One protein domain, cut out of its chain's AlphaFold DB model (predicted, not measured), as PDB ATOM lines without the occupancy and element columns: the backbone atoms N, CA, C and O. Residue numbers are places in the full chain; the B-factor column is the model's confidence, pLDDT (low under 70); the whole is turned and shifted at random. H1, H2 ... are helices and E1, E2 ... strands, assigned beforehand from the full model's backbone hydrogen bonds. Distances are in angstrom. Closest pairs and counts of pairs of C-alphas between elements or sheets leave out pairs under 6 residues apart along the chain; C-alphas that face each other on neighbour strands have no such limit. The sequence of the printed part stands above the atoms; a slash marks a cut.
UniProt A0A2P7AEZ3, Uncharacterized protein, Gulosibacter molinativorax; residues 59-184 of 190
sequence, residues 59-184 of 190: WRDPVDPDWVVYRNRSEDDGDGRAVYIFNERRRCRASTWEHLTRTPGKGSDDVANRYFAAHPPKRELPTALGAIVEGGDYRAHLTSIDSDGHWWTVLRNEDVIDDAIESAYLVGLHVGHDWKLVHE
ATOM      1  N   TRP A  59      16.233  38.647 -10.413       95.81
ATOM      2  CA  TRP A  59      17.335  38.765 -11.351       95.81
ATOM      3  C   TRP A  59      16.781  39.048 -12.741       95.81
ATOM      4  O   TRP A  59      15.856  38.369 -13.175       95.81
ATOM      5  N   ARG A  60      17.330  40.039 -13.435       96.44
ATOM      6  CA  ARG A  60      16.922  40.395 -14.796       96.44
ATOM      7  C   ARG A  60      17.908  39.831 -15.801       96.44
ATOM      8  O   ARG A  60      19.119  39.947 -15.609       96.44
ATOM      9  N   ASP A  61      17.387  39.230 -16.863       95.88
ATOM     10  CA  ASP A  61      18.225  38.646 -17.902       95.88
ATOM     11  C   ASP A  61      18.999  39.746 -18.656       95.88
ATOM     12  O   ASP A  61      18.384  40.682 -19.169       95.88
ATOM     13  N   PRO A  62      20.340  39.664 -18.757       94.31
ATOM     14  CA  PRO A  62      21.134  40.681 -19.447       94.31
ATOM     15  C   PRO A  62      20.960  40.668 -20.973       94.31
ATOM     16  O   PRO A  62      21.392  41.612 -21.631       94.31
ATOM     17  N   VAL A  63      20.380  39.605 -21.546       94.88
ATOM     18  CA  VAL A  63      20.166  39.470 -22.997       94.88
ATOM     19  C   VAL A  63      18.801  40.018 -23.412       94.88
ATOM     20  O   VAL A  63      18.720  40.764 -24.386       94.88
ATOM     21  N   ASP A  64      17.739  39.675 -22.682       94.75
ATOM     22  CA  ASP A  64      16.391  40.207 -22.899       94.75
ATOM     23  C   ASP A  64      15.803  40.705 -21.563       94.75
ATOM     24  O   ASP A  64      15.258  39.906 -20.796       94.75
ATOM     25  N   PRO A  65      15.886  42.026 -21.287       94.44
ATOM     26  CA  PRO A  65      15.453  42.613 -20.023       94.44
ATOM     27  C   PRO A  65      13.976  42.413 -19.689       94.44
ATOM     28  O   PRO A  65      13.607  42.668 -18.549       94.44
ATOM     29  N   ASP A  66      13.125  41.973 -20.621       94.94
ATOM     30  CA  ASP A  66      11.735  41.634 -20.302       94.94
ATOM     31  C   ASP A  66      11.628  40.366 -19.447       94.94
ATOM     32  O   ASP A  66      10.592  40.135 -18.819       94.94
ATOM     33  N   TRP A  67      12.666  39.528 -19.438       95.94
ATOM     34  CA  TRP A  67      12.716  38.329 -18.620       95.94
ATOM     35  C   TRP A  67      13.311  38.616 -17.248       95.94
ATOM     36  O   TRP A  67      14.435  39.104 -17.103       95.94
ATOM     37  N   VAL A  68      12.557  38.235 -16.225       96.56
ATOM     38  CA  VAL A  68      12.964  38.301 -14.826       96.56
ATOM     39  C   VAL A  68      12.833  36.929 -14.180       96.56
ATOM     40  O   VAL A  68      11.937  36.148 -14.502       96.56
ATOM     41  N   VAL A  69      13.736  36.632 -13.256       95.62
ATOM     42  CA  VAL A  69      13.807  35.370 -12.533       95.62
ATOM     43  C   VAL A  69      13.651  35.640 -11.046       95.62
ATOM     44  O   VAL A  69      14.355  36.472 -10.472       95.62
ATOM     45  N   TYR A  70      12.743  34.905 -10.418       93.12
ATOM     46  CA  TYR A  70      12.542  34.884  -8.976       93.12
ATOM     47  C   TYR A  70      12.961  33.526  -8.435       93.12
ATOM     48  O   TYR A  70      12.699  32.496  -9.054       93.12
ATOM     49  N   ARG A  71      13.543  33.495  -7.238       89.69
ATOM     50  CA  ARG A  71      13.698  32.225  -6.519       89.69
ATOM     51  C   ARG A  71      12.335  31.715  -6.076       89.69
ATOM     52  O   ARG A  71      11.582  32.448  -5.430       89.69
ATOM     53  N   ASN A  72      12.042  30.459  -6.378       86.25
ATOM     54  CA  ASN A  72      10.817  29.808  -5.956       86.25
ATOM     55  C   ASN A  72      11.000  29.184  -4.569       86.25
ATOM     56  O   ASN A  72      11.219  27.987  -4.444       86.25
ATOM     57  N   ARG A  73      10.886  29.995  -3.512       80.12
ATOM     58  CA  ARG A  73      11.111  29.530  -2.131       80.12
ATOM     59  C   ARG A  73      10.169  28.413  -1.670       80.12
ATOM     60  O   ARG A  73      10.496  27.744  -0.702       80.12
ATOM     61  N   SER A  74       9.001  28.245  -2.296       73.94
ATOM     62  CA  SER A  74       8.063  27.173  -1.931       73.94
ATOM     63  C   SER A  74       8.433  25.813  -2.519       73.94
ATOM     64  O   SER A  74       7.988  24.802  -1.994       73.94
ATOM     65  N   GLU A  75       9.222  25.787  -3.596       70.94
ATOM     66  CA  GLU A  75       9.695  24.557  -4.259       70.94
ATOM     67  C   GLU A  75      11.212  24.360  -4.123       70.94
ATOM     68  O   GLU A  75      11.786  23.430  -4.691       70.94
ATOM     69  N   ASP A  76      11.858  25.274  -3.407       71.50
ATOM     70  CA  ASP A  76      13.273  25.261  -3.086       71.50
ATOM     71  C   ASP A  76      13.487  24.375  -1.854       71.50
ATOM     72  O   ASP A  76      12.974  24.658  -0.771       71.50
ATOM     73  N   ASP A  77      14.271  23.311  -2.007       67.50
ATOM     74  CA  ASP A  77      14.695  22.414  -0.923       67.50
ATOM     75  C   ASP A  77      15.855  23.002  -0.080       67.50
ATOM     76  O   ASP A  77      16.561  22.313   0.666       67.50
ATOM     77  N   GLY A  78      16.077  24.310  -0.213       64.69
ATOM     78  CA  GLY A  78      17.135  25.067   0.437       64.69
ATOM     79  C   GLY A  78      18.414  25.175  -0.395       64.69
ATOM     80  O   GLY A  78      19.411  25.708   0.106       64.69
ATOM     81  N   ASP A  79      18.442  24.664  -1.628       67.75
ATOM     82  CA  ASP A  79      19.569  24.788  -2.555       67.75
ATOM     83  C   ASP A  79      19.526  26.052  -3.442       67.75
ATOM     84  O   ASP A  79      20.547  26.456  -4.013       67.75
ATOM     85  N   GLY A  80      18.390  26.745  -3.484       69.62
ATOM     86  CA  GLY A  80      18.169  27.949  -4.274       69.62
ATOM     87  C   GLY A  80      17.973  27.690  -5.763       69.62
ATOM     88  O   GLY A  80      18.154  28.630  -6.543       69.62
ATOM     89  N   ARG A  81      17.688  26.449  -6.179       83.06
ATOM     90  CA  ARG A  81      17.714  26.035  -7.592       83.06
ATOM     91  C   ARG A  81      16.340  25.891  -8.224       83.06
ATOM     92  O   ARG A  81      16.279  25.711  -9.437       83.06
ATOM     93  N   ALA A  82      15.267  26.029  -7.448       86.25
ATOM     94  CA  ALA A  82      13.918  26.224  -7.967       86.25
ATOM     95  C   ALA A  82      13.683  27.709  -8.288       86.25
ATOM     96  O   ALA A  82      13.887  28.584  -7.438       86.25
ATOM     97  N   VAL A  83      13.245  28.017  -9.509       90.25
ATOM     98  CA  VAL A  83      13.023  29.397  -9.963       90.25
ATOM     99  C   VAL A  83      11.708  29.561 -10.716       90.25
ATOM    100  O   VAL A  83      11.269  28.661 -11.428       90.25
ATOM    101  N   TYR A  84      11.114  30.748 -10.595       91.25
ATOM    102  CA  TYR A  84      10.101  31.255 -11.515       91.25
ATOM    103  C   TYR A  84      10.751  32.178 -12.533       91.25
ATOM    104  O   TYR A  84      11.570  33.022 -12.180       91.25
ATOM    105  N   ILE A  85      10.330  32.063 -13.780       93.25
ATOM    106  CA  ILE A  85      10.818  32.834 -14.913       93.25
ATOM    107  C   ILE A  85       9.612  33.542 -15.499       93.25
ATOM    108  O   ILE A  85       8.647  32.892 -15.889       93.25
ATOM    109  N   PHE A  86       9.637  34.865 -15.535       94.31
ATOM    110  CA  PHE A  86       8.511  35.684 -15.960       94.31
ATOM    111  C   PHE A  86       8.938  36.623 -17.080       94.31
ATOM    112  O   PHE A  86       9.968  37.283 -16.964       94.31
ATOM    113  N   ASN A  87       8.149  36.701 -18.151       94.12
ATOM    114  CA  ASN A  87       8.317  37.724 -19.177       94.12
ATOM    115  C   ASN A  87       7.310  38.854 -18.934       94.12
ATOM    116  O   ASN A  87       6.110  38.682 -19.161       94.12
ATOM    117  N   GLU A  88       7.792  40.018 -18.502       92.00
ATOM    118  CA  GLU A  88       6.950  41.162 -18.133       92.00
ATOM    119  C   GLU A  88       6.142  41.697 -19.332       92.00
ATOM    120  O   GLU A  88       4.982  42.087 -19.172       92.00
ATOM    121  N   ARG A  89       6.701  41.648 -20.552       91.69
ATOM    122  CA  ARG A  89       6.022  42.103 -21.778       91.69
ATOM    123  C   ARG A  89       4.938  41.135 -22.248       91.69
ATOM    124  O   ARG A  89       3.837  41.563 -22.589       91.69
ATOM    125  N   ARG A  90       5.248  39.840 -22.310       88.56
ATOM    126  CA  ARG A  90       4.351  38.784 -22.812       88.56
ATOM    127  C   ARG A  90       3.363  38.298 -21.756       88.56
ATOM    128  O   ARG A  90       2.408  37.622 -22.112       88.56
ATOM    129  N   ARG A  91       3.580  38.648 -20.483       89.38
ATOM    130  CA  ARG A  91       2.779  38.213 -19.328       89.38
ATOM    131  C   ARG A  91       2.701  36.693 -19.174       89.38
ATOM    132  O   ARG A  91       1.730  36.180 -18.629       89.38
ATOM    133  N   CYS A  92       3.731  35.984 -19.623       85.25
ATOM    134  CA  CYS A  92       3.854  34.545 -19.440       85.25
ATOM    135  C   CYS A  92       4.862  34.230 -18.335       85.25
ATOM    136  O   CYS A  92       5.790  35.004 -18.076       85.25
ATOM    137  N   ARG A  93       4.673  33.083 -17.683       88.25
ATOM    138  CA  ARG A  93       5.573  32.568 -16.653       88.25
ATOM    139  C   ARG A  93       5.897  31.100 -16.912       88.25
ATOM    140  O   ARG A  93       5.171  30.439 -17.644       88.25
ATOM    141  N   ALA A  94       6.986  30.636 -16.323       86.75
ATOM    142  CA  ALA A  94       7.354  29.233 -16.225       86.75
ATOM    143  C   ALA A  94       8.045  28.996 -14.876       86.75
ATOM    144  O   ALA A  94       8.659  29.917 -14.332       86.75
ATOM    145  N   SER A  95       8.000  27.774 -14.357       85.50
ATOM    146  CA  SER A  95       8.866  27.327 -13.263       85.50
ATOM    147  C   SER A  95       9.849  26.267 -13.757       85.50
ATOM    148  O   SER A  95       9.568  25.520 -14.698       85.50
ATOM    149  N   THR A  96      11.040  26.224 -13.162       84.75
ATOM    150  CA  THR A  96      12.008  25.154 -13.429       84.75
ATOM    151  C   THR A  96      12.994  24.984 -12.279       84.75
ATOM    152  O   THR A  96      13.179  25.878 -11.453       84.75
ATOM    153  N   TRP A  97      13.680  23.842 -12.291       84.50
ATOM    154  CA  TRP A  97      14.831  23.533 -11.451       84.50
ATOM    155  C   TRP A  97      16.091  23.434 -12.312       84.50
ATOM    156  O   TRP A  97      16.000  23.018 -13.469       84.50
ATOM    157  N   GLU A  98      17.268  23.743 -11.759       83.38
ATOM    158  CA  GLU A  98      18.552  23.598 -12.479       83.38
ATOM    159  C   GLU A  98      18.761  22.182 -13.019       83.38
ATOM    160  O   GLU A  98      19.161  21.989 -14.161       83.38
ATOM    161  N   HIS A  99      18.483  21.159 -12.217       73.88
ATOM    162  CA  HIS A  99      18.703  19.787 -12.662       73.88
ATOM    163  C   HIS A  99      17.665  19.335 -13.706       73.88
ATOM    164  O   HIS A  99      17.850  18.295 -14.339       73.88
ATOM    165  N   LEU A 100      16.588  20.097 -13.918       71.38
ATOM    166  CA  LEU A 100      15.553  19.809 -14.912       71.38
ATOM    167  C   LEU A 100      15.702  20.636 -16.195       71.38
ATOM    168  O   LEU A 100      15.052  20.317 -17.188       71.38
ATOM    169  N   THR A 101      16.565  21.654 -16.232       67.25
ATOM    170  CA  THR A 101      16.827  22.406 -17.466       67.25
ATOM    171  C   THR A 101      17.660  21.560 -18.417       67.25
ATOM    172  O   THR A 101      18.847  21.335 -18.183       67.25
ATOM    173  N   ARG A 102      17.028  21.038 -19.472       60.34
ATOM    174  CA  ARG A 102      17.658  20.059 -20.371       60.34
ATOM    175  C   ARG A 102      17.940  20.555 -21.784       60.34
ATOM    176  O   ARG A 102      18.830  19.994 -22.419       60.34
ATOM    177  N   THR A 103      17.277  21.609 -22.259       61.16
ATOM    178  CA  THR A 103      17.306  21.910 -23.699       61.16
ATOM    179  C   THR A 103      17.635  23.378 -23.986       61.16
ATOM    180  O   THR A 103      16.770  24.239 -23.845       61.16
ATOM    181  N   PRO A 104      18.876  23.690 -24.409       60.62
ATOM    182  CA  PRO A 104      19.210  24.989 -24.990       60.62
ATOM    183  C   PRO A 104      18.337  25.293 -26.217       60.62
ATOM    184  O   PRO A 104      18.048  24.397 -27.012       60.62
ATOM    185  N   GLY A 105      17.961  26.558 -26.410       62.94
ATOM    186  CA  GLY A 105      17.241  27.046 -27.591       62.94
ATOM    187  C   GLY A 105      15.729  27.226 -27.423       62.94
ATOM    188  O   GLY A 105      15.048  27.530 -28.406       62.94
ATOM    189  N   LYS A 106      15.185  27.059 -26.212       66.81
ATOM    190  CA  LYS A 106      13.781  27.366 -25.891       66.81
ATOM    191  C   LYS A 106      13.707  28.534 -24.902       66.81
ATOM    192  O   LYS A 106      14.347  28.513 -23.860       66.81
ATOM    193  N   GLY A 107      12.882  29.537 -25.227       80.69
ATOM    194  CA  GLY A 107      12.715  30.821 -24.521       80.69
ATOM    195  C   GLY A 107      13.124  30.865 -23.040       80.69
ATOM    196  O   GLY A 107      14.201  31.362 -22.720       80.69
ATOM    197  N   SER A 108      12.265  30.379 -22.138       87.44
ATOM    198  CA  SER A 108      12.517  30.437 -20.690       87.44
ATOM    199  C   SER A 108      13.653  29.516 -20.222       87.44
ATOM    200  O   SER A 108      14.290  29.837 -19.224       87.44
ATOM    201  N   ASP A 109      13.977  28.438 -20.944       86.56
ATOM    202  CA  ASP A 109      15.105  27.554 -20.607       86.56
ATOM    203  C   ASP A 109      16.450  28.245 -20.769       86.56
ATOM    204  O   ASP A 109      17.324  28.126 -19.912       86.56
ATOM    205  N   ASP A 110      16.608  29.027 -21.833       91.25
ATOM    206  CA  ASP A 110      17.832  29.790 -22.050       91.25
ATOM    207  C   ASP A 110      18.037  30.845 -20.954       91.25
ATOM    208  O   ASP A 110      19.164  31.067 -20.505       91.25
ATOM    209  N   VAL A 111      16.947  31.460 -20.483       93.06
ATOM    210  CA  VAL A 111      16.966  32.399 -19.350       93.06
ATOM    211  C   VAL A 111      17.335  31.674 -18.054       93.06
ATOM    212  O   VAL A 111      18.200  32.148 -17.317       93.06
ATOM    213  N   ALA A 112      16.732  30.511 -17.793       91.50
ATOM    214  CA  ALA A 112      17.043  29.680 -16.632       91.50
ATOM    215  C   ALA A 112      18.529  29.305 -16.594       91.50
ATOM    216  O   ALA A 112      19.209  29.524 -15.594       91.50
ATOM    217  N   ASN A 113      19.053  28.811 -17.718       90.56
ATOM    218  CA  ASN A 113      20.448  28.411 -17.859       90.56
ATOM    219  C   ASN A 113      21.404  29.580 -17.583       90.56
ATOM    220  O   ASN A 113      22.400  29.411 -16.877       90.56
ATOM    221  N   ARG A 114      21.093  30.784 -18.082       93.69
ATOM    222  CA  ARG A 114      21.887  31.990 -17.789       93.69
ATOM    223  C   ARG A 114      21.807  32.395 -16.321       93.69
ATOM    224  O   ARG A 114      22.842  32.717 -15.740       93.69
ATOM    225  N   TYR A 115      20.623  32.334 -15.710       93.19
ATOM    226  CA  TYR A 115      20.464  32.581 -14.276       93.19
ATOM    227  C   TYR A 115      21.339  31.630 -13.455       93.19
ATOM    228  O   TYR A 115      22.103  32.072 -12.599       93.19
ATOM    229  N   PHE A 116      21.271  30.334 -13.748       90.81
ATOM    230  CA  PHE A 116      22.029  29.292 -13.064       90.81
ATOM    231  C   PHE A 116      23.542  29.449 -13.237       90.81
ATOM    232  O   PHE A 116      24.279  29.337 -12.257       90.81
ATOM    233  N   ALA A 117      24.004  29.810 -14.437       90.69
ATOM    234  CA  ALA A 117      25.409  30.126 -14.686       90.69
ATOM    235  C   ALA A 117      25.885  31.372 -13.910       90.69
ATOM    236  O   ALA A 117      27.008  31.394 -13.408       90.69
ATOM    237  N   ALA A 118      25.037  32.399 -13.786       92.38
ATOM    238  CA  ALA A 118      25.342  33.620 -13.038       92.38
ATOM    239  C   ALA A 118      25.300  33.429 -11.509       92.38
ATOM    240  O   ALA A 118      25.899  34.211 -10.772       92.38
ATOM    241  N   HIS A 119      24.615  32.390 -11.027       90.12
ATOM    242  CA  HIS A 119      24.452  32.093  -9.606       90.12
ATOM    243  C   HIS A 119      24.905  30.664  -9.318       90.12
ATOM    244  O   HIS A 119      24.056  29.804  -9.081       90.12
ATOM    245  N   PRO A 120      26.220  30.376  -9.312       81.38
ATOM    246  CA  PRO A 120      26.703  29.052  -8.947       81.38
ATOM    247  C   PRO A 120      26.203  28.660  -7.545       81.38
ATOM    248  O   PRO A 120      26.018  29.529  -6.679       81.38
ATOM    249  N   PRO A 121      25.943  27.366  -7.301       73.62
ATOM    250  CA  PRO A 121      25.385  26.911  -6.036       73.62
ATOM    251  C   PRO A 121      26.330  27.238  -4.868       73.62
ATOM    252  O   PRO A 121      27.550  27.123  -4.973       73.62
ATOM    253  N   LYS A 122      25.762  27.672  -3.732       66.62
ATOM    254  CA  LYS A 122      26.535  28.061  -2.530       66.62
ATOM    255  C   LYS A 122      27.133  26.872  -1.773       66.62
ATOM    256  O   LYS A 122      28.035  27.053  -0.961       66.62
ATOM    257  N   ARG A 123      26.587  25.681  -1.999       59.31
ATOM    258  CA  ARG A 123      27.009  24.402  -1.429       59.31
ATOM    259  C   ARG A 123      27.191  23.423  -2.582       59.31
ATOM    260  O   ARG A 123      26.493  23.560  -3.586       59.31
ATOM    261  N   GLU A 124      28.077  22.437  -2.438       58.28
ATOM    262  CA  GLU A 124      27.909  21.203  -3.213       58.28
ATOM    263  C   GLU A 124      26.480  20.745  -2.941       58.28
ATOM    264  O   GLU A 124      26.100  20.607  -1.774       58.28
ATOM    265  N   LEU A 125      25.661  20.697  -3.993       52.31
ATOM    266  CA  LEU A 125      24.230  20.452  -3.882       52.31
ATOM    267  C   LEU A 125      24.039  19.237  -2.966       52.31
ATOM    268  O   LEU A 125      24.490  18.148  -3.327       52.31
ATOM    269  N   PRO A 126      23.376  19.346  -1.802       46.59
ATOM    270  CA  PRO A 126      22.641  18.206  -1.337       46.59
ATOM    271  C   PRO A 126      21.506  18.111  -2.347       46.59
ATOM    272  O   PRO A 126      20.512  18.814  -2.249       46.59
ATOM    273  N   THR A 127      21.752  17.343  -3.407       48.62
ATOM    274  CA  THR A 127      20.956  16.149  -3.649       48.62
ATOM    275  C   THR A 127      19.621  16.266  -2.941       48.62
ATOM    276  O   THR A 127      19.557  15.936  -1.754       48.62
ATOM    277  N   ALA A 128      18.682  16.903  -3.630       50.97
ATOM    278  CA  ALA A 128      17.426  17.409  -3.117       50.97
ATOM    279  C   ALA A 128      16.795  16.543  -2.017       50.97
ATOM    280  O   ALA A 128      17.018  15.335  -1.940       50.97
ATOM    281  N   LEU A 129      15.894  17.120  -1.221       53.66
ATOM    282  CA  LEU A 129      14.977  16.331  -0.378       53.66
ATOM    283  C   LEU A 129      14.186  15.271  -1.189       53.66
ATOM    284  O   LEU A 129      13.547  14.394  -0.609       53.66
ATOM    285  N   GLY A 130      14.266  15.330  -2.525       60.00
ATOM    286  CA  GLY A 130      13.747  14.368  -3.478       60.00
ATOM    287  C   GLY A 130      14.777  13.552  -4.263       60.00
ATOM    288  O   GLY A 130      15.888  13.984  -4.568       60.00
ATOM    289  N   ALA A 131      14.368  12.352  -4.668       67.56
ATOM    290  CA  ALA A 131      15.083  11.562  -5.665       67.56
ATOM    291  C   ALA A 131      14.854  12.127  -7.079       67.56
ATOM    292  O   ALA A 131      13.747  12.557  -7.411       67.56
ATOM    293  N   ILE A 132      15.878  12.095  -7.936       73.19
ATOM    294  CA  ILE A 132      15.714  12.383  -9.369       73.19
ATOM    295  C   ILE A 132      15.651  11.059 -10.107       73.19
ATOM    296  O   ILE A 132      16.576  10.244 -10.027       73.19
ATOM    297  N   VAL A 133      14.580  10.874 -10.868       73.06
ATOM    298  CA  VAL A 133      14.370   9.685 -11.689       73.06
ATOM    299  C   VAL A 133      14.246  10.059 -13.160       73.06
ATOM    300  O   VAL A 133      13.773  11.141 -13.517       73.06
ATOM    301  N   GLU A 134      14.696   9.158 -14.025       78.12
ATOM    302  CA  GLU A 134      14.634   9.309 -15.478       78.12
ATOM    303  C   GLU A 134      14.019   8.061 -16.107       78.12
ATOM    304  O   GLU A 134      14.395   6.945 -15.749       78.12
ATOM    305  N   GLY A 135      13.095   8.248 -17.046       74.94
ATOM    306  CA  GLY A 135      12.398   7.172 -17.750       74.94
ATOM    307  C   GLY A 135      11.846   7.679 -19.080       74.94
ATOM    308  O   GLY A 135      11.189   8.719 -19.127       74.94
ATOM    309  N   GLY A 136      12.149   6.980 -20.177       77.25
ATOM    310  CA  GLY A 136      11.863   7.474 -21.530       77.25
ATOM    311  C   GLY A 136      12.543   8.824 -21.804       77.25
ATOM    312  O   GLY A 136      13.736   8.974 -21.543       77.25
ATOM    313  N   ASP A 137      11.771   9.801 -22.287       69.25
ATOM    314  CA  ASP A 137      12.217  11.182 -22.545       69.25
ATOM    315  C   ASP A 137      12.007  12.126 -21.341       69.25
ATOM    316  O   ASP A 137      12.226  13.335 -21.435       69.25
ATOM    317  N   TYR A 138      11.599  11.590 -20.184       67.75
ATOM    318  CA  TYR A 138      11.237  12.382 -19.011       67.75
ATOM    319  C   TYR A 138      12.318  12.360 -17.925       67.75
ATOM    320  O   TYR A 138      12.989  11.352 -17.682       67.75
ATOM    321  N   ARG A 139      12.445  13.491 -17.221       70.38
ATOM    322  CA  ARG A 139      13.162  13.620 -15.946       70.38
ATOM    323  C   ARG A 139      12.208  14.190 -14.912       70.38
ATOM    324  O   ARG A 139      11.576  15.211 -15.166       70.38
ATOM    325  N   ALA A 140      12.123  13.531 -13.767       72.25
ATOM    326  CA  ALA A 140      11.197  13.868 -12.701       72.25
ATOM    327  C   ALA A 140      11.955  14.085 -11.391       72.25
ATOM    328  O   ALA A 140      12.866  13.326 -11.054       72.25
ATOM    329  N   HIS A 141      11.552  15.120 -10.657       72.69
ATOM    330  CA  HIS A 141      11.976  15.354  -9.282       72.69
ATOM    331  C   HIS A 141      10.877  14.833  -8.353       72.69
ATOM    332  O   HIS A 141       9.725  15.266  -8.461       72.69
ATOM    333  N   LEU A 142      11.200  13.857  -7.506       72.19
ATOM    334  CA  LEU A 142      10.256  13.231  -6.582       72.19
ATOM    335  C   LEU A 142      10.211  14.027  -5.279       72.19
ATOM    336  O   LEU A 142      11.151  13.959  -4.505       72.19
ATOM    337  N   THR A 143       9.153  14.791  -5.027       66.00
ATOM    338  CA  THR A 143       9.125  15.789  -3.941       66.00
ATOM    339  C   THR A 143       8.516  15.278  -2.637       66.00
ATOM    340  O   THR A 143       8.772  15.853  -1.580       66.00
ATOM    341  N   SER A 144       7.718  14.211  -2.678       65.00
ATOM    342  CA  SER A 144       7.164  13.573  -1.480       65.00
ATOM    343  C   SER A 144       6.705  12.142  -1.760       65.00
ATOM    344  O   SER A 144       6.547  11.740  -2.913       65.00
ATOM    345  N   ILE A 145       6.481  11.376  -0.693       63.53
ATOM    346  CA  ILE A 145       5.822  10.070  -0.731       63.53
ATOM    347  C   ILE A 145       4.518  10.168   0.075       63.53
ATOM    348  O   ILE A 145       4.520  10.762   1.156       63.53
ATOM    349  N   ASP A 146       3.394   9.668  -0.443       68.19
ATOM    350  CA  ASP A 146       2.176   9.563   0.372       68.19
ATOM    351  C   ASP A 146       2.222   8.367   1.333       68.19
ATOM    352  O   ASP A 146       3.158   7.562   1.342       68.19
ATOM    353  N   SER A 147       1.188   8.259   2.171       67.38
ATOM    354  CA  SER A 147       1.011   7.159   3.122       67.38
ATOM    355  C   SER A 147       0.929   5.780   2.468       67.38
ATOM    356  O   SER A 147       1.139   4.784   3.158       67.38
ATOM    357  N   ASP A 148       0.629   5.725   1.170       71.12
ATOM    358  CA  ASP A 148       0.482   4.491   0.402       71.12
ATOM    359  C   ASP A 148       1.783   4.115  -0.330       71.12
ATOM    360  O   ASP A 148       1.859   3.072  -0.982       71.12
ATOM    361  N   GLY A 149       2.841   4.921  -0.183       62.91
ATOM    362  CA  GLY A 149       4.140   4.680  -0.799       62.91
ATOM    363  C   GLY A 149       4.246   5.186  -2.239       62.91
ATOM    364  O   GLY A 149       5.211   4.844  -2.927       62.91
ATOM    365  N   HIS A 150       3.285   5.978  -2.722       61.84
ATOM    366  CA  HIS A 150       3.374   6.585  -4.043       61.84
ATOM    367  C   HIS A 150       4.209   7.854  -3.996       61.84
ATOM    368  O   HIS A 150       4.025   8.723  -3.141       61.84
ATOM    369  N   TRP A 151       5.116   7.973  -4.961       61.97
ATOM    370  CA  TRP A 151       5.922   9.168  -5.129       61.97
ATOM    371  C   TRP A 151       5.153  10.225  -5.910       61.97
ATOM    372  O   TRP A 151       4.644   9.978  -7.007       61.97
ATOM    373  N   TRP A 152       5.127  11.428  -5.354       61.47
ATOM    374  CA  TRP A 152       4.656  12.618  -6.034       61.47
ATOM    375  C   TRP A 152       5.821  13.286  -6.730       61.47
ATOM    376  O   TRP A 152       6.930  13.379  -6.200       61.47
ATOM    377  N   THR A 153       5.563  13.762  -7.938       60.81
ATOM    378  CA  THR A 153       6.553  14.475  -8.726       60.81
ATOM    379  C   THR A 153       5.965  15.754  -9.279       60.81
ATOM    380  O   THR A 153       4.766  15.832  -9.558       60.81
ATOM    381  N   VAL A 154       6.825  16.750  -9.472       60.03
ATOM    382  CA  VAL A 154       6.511  17.846 -10.377       60.03
ATOM    383  C   VAL A 154       7.009  17.459 -11.764       60.03
ATOM    384  O   VAL A 154       8.210  17.452 -12.035       60.03
ATOM    385  N   LEU A 155       6.070  17.104 -12.644       54.97
ATOM    386  CA  LEU A 155       6.363  16.925 -14.061       54.97
ATOM    387  C   LEU A 155       6.374  18.289 -14.739       54.97
ATOM    388  O   LEU A 155       5.382  19.019 -14.716       54.97
ATOM    389  N   ARG A 156       7.478  18.604 -15.413       53.25
ATOM    390  CA  ARG A 156       7.499  19.688 -16.387       53.25
ATOM    391  C   ARG A 156       6.987  19.138 -17.713       53.25
ATOM    392  O   ARG A 156       7.671  18.349 -18.356       53.25
ATOM    393  N   ASN A 157       5.774  19.521 -18.101       48.47
ATOM    394  CA  ASN A 157       5.254  19.188 -19.421       48.47
ATOM    395  C   ASN A 157       5.652  20.302 -20.400       48.47
ATOM    396  O   ASN A 157       5.169  21.425 -20.276       48.47
ATOM    397  N   GLU A 158       6.563  20.017 -21.334       48.47
ATOM    398  CA  GLU A 158       7.036  21.004 -22.320       48.47
ATOM    399  C   GLU A 158       5.969  21.376 -23.370       48.47
ATOM    400  O   GLU A 158       6.121  22.397 -24.041       48.47
ATOM    401  N   ASP A 159       4.885  20.597 -23.485       43.31
ATOM    402  CA  ASP A 159       3.908  20.717 -24.577       43.31
ATOM    403  C   ASP A 159       2.585  21.404 -24.187       43.31
ATOM    404  O   ASP A 159       1.695  21.554 -25.024       43.31
ATOM    405  N   VAL A 160       2.437  21.874 -22.944       45.34
ATOM    406  CA  VAL A 160       1.249  22.639 -22.514       45.34
ATOM    407  C   VAL A 160       1.585  24.130 -22.507       45.34
ATOM    408  O   VAL A 160       1.702  24.764 -21.464       45.34
ATOM    409  N   ILE A 161       1.789  24.686 -23.703       41.03
ATOM    410  CA  ILE A 161       1.876  26.135 -23.947       41.03
ATOM    411  C   ILE A 161       0.547  26.574 -24.560       41.03
ATOM    412  O   ILE A 161       0.485  26.993 -25.712       41.03
ATOM    413  N   ASP A 162      -0.536  26.426 -23.808       38.16
ATOM    414  CA  ASP A 162      -1.784  27.100 -24.145       38.16
ATOM    415  C   ASP A 162      -2.362  27.700 -22.864       38.16
ATOM    416  O   ASP A 162      -2.280  27.078 -21.805       38.16
ATOM    417  N   ASP A 163      -2.874  28.929 -22.965       38.38
ATOM    418  CA  ASP A 163      -3.175  29.930 -21.916       38.38
ATOM    419  C   ASP A 163      -4.143  29.501 -20.779       38.38
ATOM    420  O   ASP A 163      -4.684  30.330 -20.043       38.38
ATOM    421  N   ALA A 164      -4.383  28.209 -20.581       34.03
ATOM    422  CA  ALA A 164      -5.269  27.667 -19.568       34.03
ATOM    423  C   ALA A 164      -4.478  26.944 -18.472       34.03
ATOM    424  O   ALA A 164      -4.286  25.738 -18.534       34.03
ATOM    425  N   ILE A 165      -4.127  27.696 -17.422       37.00
ATOM    426  CA  ILE A 165      -3.806  27.191 -16.079       37.00
ATOM    427  C   ILE A 165      -2.614  26.218 -16.072       37.00
ATOM    428  O   ILE A 165      -2.758  25.034 -16.363       37.00
ATOM    429  N   GLU A 166      -1.455  26.699 -15.605       38.44
ATOM    430  CA  GLU A 166      -0.398  25.855 -15.027       38.44
ATOM    431  C   GLU A 166      -0.988  25.035 -13.870       38.44
ATOM    432  O   GLU A 166      -0.882  25.367 -12.689       38.44
ATOM    433  N   SER A 167      -1.671  23.958 -14.217       39.09
ATOM    434  CA  SER A 167      -1.941  22.874 -13.309       39.09
ATOM    435  C   SER A 167      -0.614  22.141 -13.267       39.09
ATOM    436  O   SER A 167      -0.299  21.381 -14.181       39.09
ATOM    437  N   ALA A 168       0.207  22.407 -12.251       40.25
ATOM    438  CA  ALA A 168       1.173  21.409 -11.828       40.25
ATOM    439  C   ALA A 168       0.335  20.166 -11.517       40.25
ATOM    440  O   ALA A 168      -0.320  20.084 -10.477       40.25
ATOM    441  N   TYR A 169       0.221  19.257 -12.483       42.44
ATOM    442  CA  TYR A 169      -0.446  18.004 -12.231       42.44
ATOM    443  C   TYR A 169       0.476  17.263 -11.275       42.44
ATOM    444  O   TYR A 169       1.563  16.825 -11.649       42.44
ATOM    445  N   LEU A 170       0.033  17.157 -10.026       44.91
ATOM    446  CA  LEU A 170       0.419  16.075  -9.138       44.91
ATOM    447  C   LEU A 170      -0.016  14.785  -9.839       44.91
ATOM    448  O   LEU A 170      -1.128  14.292  -9.655       44.91
ATOM    449  N   VAL A 171       0.820  14.303 -10.751       50.28
ATOM    450  CA  VAL A 171       0.624  13.011 -11.389       50.28
ATOM    451  C   VAL A 171       1.236  12.006 -10.437       50.28
ATOM    452  O   VAL A 171       2.435  12.063 -10.167       50.28
ATOM    453  N   GLY A 172       0.410  11.097  -9.920       49.47
ATOM    454  CA  GLY A 172       0.924   9.884  -9.300       49.47
ATOM    455  C   GLY A 172       1.757   9.157 -10.350       49.47
ATOM    456  O   GLY A 172       1.211   8.594 -11.302       49.47
ATOM    457  N   LEU A 173       3.079   9.249 -10.236       58.62
ATOM    458  CA  LEU A 173       3.982   8.625 -11.184       58.62
ATOM    459  C   LEU A 173       4.109   7.162 -10.779       58.62
ATOM    460  O   LEU A 173       4.733   6.834  -9.771       58.62
ATOM    461  N   HIS A 174       3.517   6.268 -11.567       57.84
ATOM    462  CA  HIS A 174       3.780   4.849 -11.395       57.84
ATOM    463  C   HIS A 174       5.155   4.554 -12.000       57.84
ATOM    464  O   HIS A 174       5.288   4.368 -13.209       57.84
ATOM    465  N   VAL A 175       6.186   4.594 -11.154       60.88
ATOM    466  CA  VAL A 175       7.582   4.333 -11.522       60.88
ATOM    467  C   VAL A 175       7.690   2.877 -11.993       60.88
ATOM    468  O   VAL A 175       7.755   1.946 -11.192       60.88
ATOM    469  N   GLY A 176       7.616   2.673 -13.309       62.41
ATOM    470  CA  GLY A 176       7.780   1.371 -13.951       62.41
ATOM    471  C   GLY A 176       9.226   0.870 -13.897       62.41
ATOM    472  O   GLY A 176      10.140   1.584 -13.491       62.41
ATOM    473  N   HIS A 177       9.455  -0.368 -14.344       65.75
ATOM    474  CA  HIS A 177      10.793  -0.986 -14.375       65.75
ATOM    475  C   HIS A 177      11.811  -0.269 -15.286       65.75
ATOM    476  O   HIS A 177      13.000  -0.582 -15.247       65.75
ATOM    477  N   ASP A 178      11.354   0.644 -16.137       76.19
ATOM    478  CA  ASP A 178      12.140   1.432 -17.080       76.19
ATOM    479  C   ASP A 178      12.688   2.740 -16.490       76.19
ATOM    480  O   ASP A 178      13.581   3.351 -17.085       76.19
ATOM    481  N   TRP A 179      12.208   3.143 -15.314       74.06
ATOM    482  CA  TRP A 179      12.710   4.313 -14.609       74.06
ATOM    483  C   TRP A 179      13.983   3.985 -13.838       74.06
ATOM    484  O   TRP A 179      14.095   2.961 -13.161       74.06
ATOM    485  N   LYS A 180      14.958   4.883 -13.922       75.00
ATOM    486  CA  LYS A 180      16.239   4.769 -13.231       75.00
ATOM    487  C   LYS A 180      16.381   5.903 -12.241       75.00
ATOM    488  O   LYS A 180      16.184   7.065 -12.588       75.00
ATOM    489  N   LEU A 181      16.767   5.549 -11.023       70.75
ATOM    490  CA  LEU A 181      17.231   6.506 -10.036       70.75
ATOM    491  C   LEU A 181      18.566   7.072 -10.512       70.75
ATOM    492  O   LEU A 181      19.551   6.348 -10.640       70.75
ATOM    493  N   VAL A 182      18.565   8.357 -10.836       68.94
ATOM    494  CA  VAL A 182      19.761   9.078 -11.282       68.94
ATOM    495  C   VAL A 182      20.397   9.809 -10.115       68.94
ATOM    496  O   VAL A 182      21.602  10.051 -10.119       68.94
ATOM    497  N   HIS A 183      19.589  10.130  -9.106       64.88
ATOM    498  CA  HIS A 183      20.045  10.847  -7.938       64.88
ATOM    499  C   HIS A 183      19.278  10.417  -6.681       64.88
ATOM    500  O   HIS A 183      18.065  10.606  -6.621       64.88
ATOM    501  N   GLU A 184      19.977   9.879  -5.675       61.00
ATOM    502  CA  GLU A 184      19.421   9.621  -4.337       61.00
ATOM    503  C   GLU A 184      19.398  10.919  -3.525       61.00
ATOM    504  O   GLU A 184      20.445  11.480  -3.186       61.00
TER     505      GLU A 184
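What this domain is: This is residues 59 to 184 of the 190 residues of an uncharacterized protein of Gulosibacter molinativorax (UniProt A0A2P7AEZ3). Two lobes stand side by side: a strongly twisted sheet of five strands with no helix on it, and a three-stranded sheet with H1 over one face. Residues 119 to 130 bridge the lobes from H1 to E4. The 126 printed residues run E1 E2 E3 H1 E4 E5 E6 E7 E8, mixed in class, with under half in named elements. The sheet orders are E7 E6 E5 E4 E8, antiparallel from E6 to E8, and E1 E2 E3, antiparallel. The whole is compact, radius of gyration of the C-alphas 15.1 A, spanning 45 by 37 by 25 A.

How they stand to each other: Look first at E4, residues 131 to 135, E5, 138 to 145, and E6, 151 to 154: a meander, each strand the antiparallel neighbour of the one before. N 140 and O 133 are 2.9 A apart; N 152 and O 144, 2.8 A. E5 bends by 51 degrees at residue 141. Edge strand E8, residues 180 to 183, is antiparallel to E4, with N 180 and O 134 at 2.8 A. Edge strand E7, residues 170 to 172, and E6 meet only at a point, where C-alphas 172 and 152 face each other at 5.7 A. The second meander is E1, residues 67 to 71, E2, 82 to 87, and E3, 92 to 97; N 70 and O 84 are 2.8 A apart, N 85 and O 94 also 2.8 A. H1, residues 107 to 118, is on this sheet at a height of 8.5 A, slantwise to the strands, at 52 degrees to E2 on the local plane; its closest C-alphas to E2 are Ser 108 and Ile 85, 6.5 A. In H1, 7 of 8 O i to N i+4 pairs are within hydrogen-bond range.

Where its parts are: Find C-alpha 67 at (12.716, 38.329, -18.620), where E1 begins. H1 runs 17.3 A from C-alpha 107 at (12.715, 30.821, -24.521), E5 19.2 A. E8 ends at C-alpha 183, (20.045, 10.847, -7.938).

The domain as a whole: The C-alphas of Val 63 and Asp 148 are farthest apart, 46.5 A. The printed part has no cut; the links H1 to E4 and E6 to E7 are long. Mean pLDDT of the printed part is 71.8, and 59 residues are under 70, among them 149 to 177.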